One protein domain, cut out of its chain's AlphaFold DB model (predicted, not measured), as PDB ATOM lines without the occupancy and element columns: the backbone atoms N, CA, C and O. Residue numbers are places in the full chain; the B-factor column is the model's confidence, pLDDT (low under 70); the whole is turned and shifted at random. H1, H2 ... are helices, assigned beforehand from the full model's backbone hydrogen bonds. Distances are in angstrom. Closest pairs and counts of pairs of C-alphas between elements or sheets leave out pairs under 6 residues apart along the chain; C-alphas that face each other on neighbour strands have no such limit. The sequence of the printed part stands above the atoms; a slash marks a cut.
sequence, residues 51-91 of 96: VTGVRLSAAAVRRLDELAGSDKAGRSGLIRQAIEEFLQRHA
ATOM      1  N   VAL A  51     -31.443 -41.999 -22.484       76.00
ATOM      2  CA  VAL A  51     -32.069 -42.716 -23.597       76.00
ATOM      3  C   VAL A  51     -33.004 -43.780 -23.030       76.00
ATOM      4  O   VAL A  51     -32.558 -44.800 -22.515       76.00
ATOM      5  N   THR A  52     -34.308 -43.547 -23.164       79.31
ATOM      6  CA  THR A  52     -35.356 -44.503 -22.790       79.31
ATOM      7  C   THR A  52     -35.996 -45.110 -24.035       79.31
ATOM      8  O   THR A  52     -36.397 -44.397 -24.955       79.31
ATOM      9  N   GLY A  53     -36.125 -46.439 -24.055       83.62
ATOM     10  CA  GLY A  53     -36.880 -47.159 -25.079       83.62
ATOM     11  C   GLY A  53     -38.343 -47.337 -24.674       83.62
ATOM     12  O   GLY A  53     -38.628 -47.838 -23.591       83.62
ATOM     13  N   VAL A  54     -39.273 -46.983 -25.563       85.88
ATOM     14  CA  VAL A  54     -40.717 -47.210 -25.389       85.88
ATOM     15  C   VAL A  54     -41.263 -48.073 -26.521       85.88
ATOM     16  O   VAL A  54     -40.828 -47.963 -27.668       85.88
ATOM     17  N   ARG A  55     -42.225 -48.948 -26.212       91.38
ATOM     18  CA  ARG A  55     -42.910 -49.760 -27.224       91.38
ATOM     19  C   ARG A  55     -44.173 -49.048 -27.683       91.38
ATOM     20  O   ARG A  55     -45.061 -48.782 -26.883       91.38
ATOM     21  N   LEU A  56     -44.253 -48.791 -28.982       89.19
ATOM     22  CA  LEU A  56     -45.419 -48.213 -29.642       89.19
ATOM     23  C   LEU A  56     -45.935 -49.182 -30.705       89.19
ATOM     24  O   LEU A  56     -45.191 -50.019 -31.219       89.19
ATOM     25  N   SER A  57     -47.214 -49.062 -31.055       96.12
ATOM     26  CA  SER A  57     -47.759 -49.820 -32.179       96.12
ATOM     27  C   SER A  57     -47.117 -49.363 -33.492       96.12
ATOM     28  O   SER A  57     -46.783 -48.190 -33.667       96.12
ATOM     29  N   ALA A  58     -47.010 -50.271 -34.465       93.50
ATOM     30  CA  ALA A  58     -46.484 -49.930 -35.788       93.50
ATOM     31  C   ALA A  58     -47.302 -48.826 -36.489       93.50
ATOM     32  O   ALA A  58     -46.774 -48.076 -37.307       93.50
ATOM     33  N   ALA A  59     -48.599 -48.714 -36.184       95.50
ATOM     34  CA  ALA A  59     -49.442 -47.630 -36.684       95.50
ATOM     35  C   ALA A  59     -49.056 -46.274 -36.070       95.50
ATOM     36  O   ALA A  59     -48.941 -45.291 -36.797       95.50
ATOM     37  N   ALA A  60     -48.801 -46.227 -34.759       92.19
ATOM     38  CA  ALA A  60     -48.360 -45.009 -34.086       92.19
ATOM     39  C   ALA A  60     -46.980 -44.557 -34.580       92.19
ATOM     40  O   ALA A  60     -46.791 -43.376 -34.851       92.19
ATOM     41  N   VAL A  61     -46.044 -45.494 -34.771       91.38
ATOM     42  CA  VAL A  61     -44.708 -45.183 -35.309       91.38
ATOM     43  C   VAL A  61     -44.803 -44.583 -36.711       91.38
ATOM     44  O   VAL A  61     -44.231 -43.524 -36.941       91.38
ATOM     45  N   ARG A  62     -45.586 -45.188 -37.615       92.50
ATOM     46  CA  ARG A  62     -45.786 -44.648 -38.972       92.50
ATOM     47  C   ARG A  62     -46.363 -43.239 -38.960       92.50
ATOM     48  O   ARG A  62     -45.871 -42.371 -39.667       92.50
ATOM     49  N   ARG A  63     -47.353 -42.989 -38.104       92.25
ATOM     50  CA  ARG A  63     -47.948 -41.658 -37.972       92.25
ATOM     51  C   ARG A  63     -46.954 -40.630 -37.430       92.25
ATOM     52  O   ARG A  63     -46.972 -39.486 -37.863       92.25
ATOM     53  N   LEU A  64     -46.083 -41.027 -36.501       91.31
ATOM     54  CA  LEU A  64     -45.003 -40.166 -36.012       91.31
ATOM     55  C   LEU A  64     -43.960 -39.884 -37.100       91.31
ATOM     56  O   LEU A  64     -43.470 -38.763 -37.167       91.31
ATOM     57  N   ASP A  65     -43.638 -40.865 -37.947       90.25
ATOM     58  CA  ASP A  65     -42.738 -40.676 -39.092       90.25
ATOM     59  C   ASP A  65     -43.334 -39.693 -40.119       90.25
ATOM     60  O   ASP A  65     -42.645 -38.783 -40.573       90.25
ATOM     61  N   GLU A  66     -44.628 -39.821 -40.429       90.88
ATOM     62  CA  GLU A  66     -45.352 -38.894 -41.312       90.88
ATOM     63  C   GLU A  66     -45.388 -37.466 -40.748       90.88
ATOM     64  O   GLU A  66     -45.126 -36.509 -41.476       90.88
ATOM     65  N   LEU A  67     -45.683 -37.319 -39.451       90.38
ATOM     66  CA  LEU A  67     -45.746 -36.018 -38.775       90.38
ATOM     67  C   LEU A  67     -44.374 -35.357 -38.642       90.38
ATOM     68  O   LEU A  67     -44.276 -34.136 -38.727       90.38
ATOM     69  N   ALA A  68     -43.320 -36.146 -38.425       89.38
ATOM     70  CA  ALA A  68     -41.961 -35.632 -38.318       89.38
ATOM     71  C   ALA A  68     -41.448 -35.089 -39.659       89.38
ATOM     72  O   ALA A  68     -40.649 -34.154 -39.669       89.38
ATOM     73  N   GLY A  69     -41.904 -35.647 -40.786       83.88
ATOM     74  CA  GLY A  69     -41.525 -35.188 -42.121       83.88
ATOM     75  C   GLY A  69     -40.006 -35.029 -42.273       83.88
ATOM     76  O   GLY A  69     -39.246 -35.969 -42.052       83.88
ATOM     77  N   SER A  70     -39.563 -33.822 -42.642       73.56
ATOM     78  CA  SER A  70     -38.144 -33.450 -42.772       73.56
ATOM     79  C   SER A  70     -37.592 -32.651 -41.581       73.56
ATOM     80  O   SER A  70     -36.577 -31.968 -41.721       73.56
ATOM     81  N   ASP A  71     -38.264 -32.671 -40.431       82.00
ATOM     82  CA  ASP A  71     -37.812 -31.957 -39.239       82.00
ATOM     83  C   ASP A  71     -36.487 -32.542 -38.717       82.00
ATOM     84  O   ASP A  71     -36.340 -33.753 -38.532       82.00
ATOM     85  N   LYS A  72     -35.524 -31.660 -38.419       73.38
ATOM     86  CA  LYS A  72     -34.248 -32.014 -37.784       73.38
ATOM     87  C   LYS A  72     -34.435 -32.674 -36.419       73.38
ATOM     88  O   LYS A  72     -33.591 -33.482 -36.034       73.38
ATOM     89  N   ALA A  73     -35.490 -32.334 -35.681       78.94
ATOM     90  CA  ALA A  73     -35.772 -32.943 -34.384       78.94
ATOM     91  C   ALA A  73     -36.384 -34.353 -34.513       78.94
ATOM     92  O   ALA A  73     -36.272 -35.170 -33.590       78.94
ATOM     93  N   GLY A  74     -36.998 -34.647 -35.663       86.88
ATOM     94  CA  GLY A  74     -37.608 -35.928 -35.993       86.88
ATOM     95  C   GLY A  74     -38.655 -36.394 -34.973       86.88
ATOM     96  O   GLY A  74     -39.204 -35.626 -34.182       86.88
ATOM     97  N   ARG A  75     -38.888 -37.710 -34.934       88.25
ATOM     98  CA  ARG A  75     -39.809 -38.343 -33.972       88.25
ATOM     99  C   ARG A  75     -39.505 -37.999 -32.513       88.25
ATOM    100  O   ARG A  75     -40.419 -37.808 -31.719       88.25
ATOM    101  N   SER A  76     -38.226 -37.944 -32.148       85.38
ATOM    102  CA  SER A  76     -37.804 -37.691 -30.767       85.38
ATOM    103  C   SER A  76     -38.110 -36.263 -30.314       85.38
ATOM    104  O   SER A  76     -38.278 -36.036 -29.120       85.38
ATOM    105  N   GLY A  77     -38.183 -35.293 -31.233       86.75
ATOM    106  CA  GLY A  77     -38.694 -33.950 -30.948       86.75
ATOM    107  C   GLY A  77     -40.180 -33.976 -30.608       86.75
ATOM    108  O   GLY A  77     -40.566 -33.547 -29.524       86.75
ATOM    109  N   LEU A  78     -40.984 -34.586 -31.483       90.06
ATOM    110  CA  LEU A  78     -42.437 -34.704 -31.304       90.06
ATOM    111  C   LEU A  78     -42.817 -35.417 -30.003       90.06
ATOM    112  O   LEU A  78     -43.720 -34.983 -29.294       90.06
ATOM    113  N   ILE A  79     -42.115 -36.501 -29.666       90.00
ATOM    114  CA  ILE A  79     -42.365 -37.250 -28.427       90.00
ATOM    115  C   ILE A  79     -42.064 -36.384 -27.199       90.00
ATOM    116  O   ILE A  79     -42.851 -36.384 -26.258       90.00
ATOM    117  N   ARG A  80     -40.954 -35.633 -27.203       87.62
ATOM    118  CA  ARG A  80     -40.594 -34.750 -26.081       87.62
ATOM    119  C   ARG A  80     -41.624 -33.645 -25.886       87.62
ATOM    120  O   ARG A  80     -42.113 -33.486 -24.774       87.62
ATOM    121  N   GLN A  81     -42.020 -32.978 -26.967       89.62
ATOM    122  CA  GLN A  81     -43.061 -31.954 -26.916       89.62
ATOM    123  C   GLN A  81     -44.381 -32.522 -26.373       89.62
ATOM    124  O   GLN A  81     -44.985 -31.938 -25.479       89.62
ATOM    125  N   ALA A  82     -44.811 -33.691 -26.856       90.75
ATOM    126  CA  ALA A  82     -46.045 -34.315 -26.383       90.75
ATOM    127  C   ALA A  82     -46.001 -34.650 -24.880       90.75
ATOM    128  O   ALA A  82     -47.016 -34.517 -24.195       90.75
ATOM    129  N   ILE A  83     -44.837 -35.067 -24.365       90.00
ATOM    130  CA  ILE A  83     -44.624 -35.313 -22.933       90.00
ATOM    131  C   ILE A  83     -44.685 -34.000 -22.149       90.00
ATOM    132  O   ILE A  83     -45.385 -33.942 -21.142       90.00
ATOM    133  N   GLU A  84     -44.005 -32.946 -22.601       90.31
ATOM    134  CA  GLU A  84     -44.036 -31.634 -21.942       90.31
ATOM    135  C   GLU A  84     -45.456 -31.073 -21.869       90.31
ATOM    136  O   GLU A  84     -45.903 -30.664 -20.799       90.31
ATOM    137  N   GLU A  85     -46.205 -31.123 -22.970       93.00
ATOM    138  CA  GLU A  85     -47.596 -30.673 -22.991       93.00
ATOM    139  C   GLU A  85     -48.489 -31.513 -22.072       93.00
ATOM    140  O   GLU A  85     -49.381 -30.979 -21.412       93.00
ATOM    141  N   PHE A  86     -48.275 -32.832 -22.019       92.25
ATOM    142  CA  PHE A  86     -48.994 -33.701 -21.093       92.25
ATOM    143  C   PHE A  86     -48.695 -33.315 -19.640       92.25
ATOM    144  O   PHE A  86     -49.618 -33.102 -18.859       92.25
ATOM    145  N   LEU A  87     -47.421 -33.142 -19.287       90.56
ATOM    146  CA  LEU A  87     -47.022 -32.747 -17.938       90.56
ATOM    147  C   LEU A  87     -47.583 -31.375 -17.558       90.56
ATOM    148  O   LEU A  87     -48.085 -31.222 -16.453       90.56
ATOM    149  N   GLN A  88     -47.572 -30.397 -18.467       91.19
ATOM    150  CA  GLN A  88     -48.166 -29.078 -18.221       91.19
ATOM    151  C   GLN A  88     -49.674 -29.160 -17.970       91.19
ATOM    152  O   GLN A  88     -50.182 -28.506 -17.060       91.19
ATOM    153  N   ARG A  89     -50.391 -29.981 -18.748       92.75
ATOM    154  CA  ARG A  89     -51.839 -30.180 -18.586       92.75
ATOM    155  C   ARG A  89     -52.195 -30.873 -17.270       92.75
ATOM    156  O   ARG A  89     -53.239 -30.569 -16.704       92.75
ATOM    157  N   HIS A  90     -51.330 -31.758 -16.779       89.56
ATOM    158  CA  HIS A  90     -51.580 -32.587 -15.594       89.56
ATOM    159  C   HIS A  90     -50.777 -32.164 -14.349       89.56
ATOM    160  O   HIS A  90     -50.859 -32.816 -13.310       89.56
ATOM    161  N   ALA A  91     -50.044 -31.046 -14.404       75.56
ATOM    162  CA  ALA A  91     -49.221 -30.552 -13.297       75.56
ATOM    163  C   ALA A  91     -50.022 -30.271 -12.009       75.56
ATOM    164  O   ALA A  91     -49.458 -30.305 -10.919       75.56
TER     165      ALA A  91
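This is residues 51 to 91 of the 96 residues of the protein "RHH_1 domain-containing protein" of Phytohabitans flavus (UniProt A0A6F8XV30). Two helices meet near their ends as an L: the shorter H1 makes one arm and the longer H2 the other, with a small loop, residues 69 to 73, at the corner. Residues 51 to 57 lead into H1 as a free tail, and the far part of H2 sticks out from residue 80 on. The 41 printed residues hold two named helices, H1 then H2, and no named strand, an all-helix make-up. The whole is only just loose, close to compact, with a radius of gyration of the C-alphas of 11.2 A and spans of 30 by 22 by 19 A.

H1, residues 58 to 68, begins at C-alpha 58 (-46.484, -49.930, -35.788) and is 15.2 A long from first to last C-alpha. H2, residues 74 to 90, is 24.9 A long and ends at C-alpha 90 (-51.580, -32.587, -15.594).

H1 and H2 touch, H2 with residues 74 to 78 alone; the closest C-alphas, of Ala 68 and Gly 74, are 4.9 A apart. Their lines are about perpendicular, at 82 degrees. In H1 and H2 every O i to N i+4 pair is within hydrogen-bond range.

The two C-alphas farthest apart, of Ser 70 and Ala 91, are 31.6 A from each other. The link from H1 to H2 is tight, and the printed part has no cut. No printed residue is under pLDDT 70.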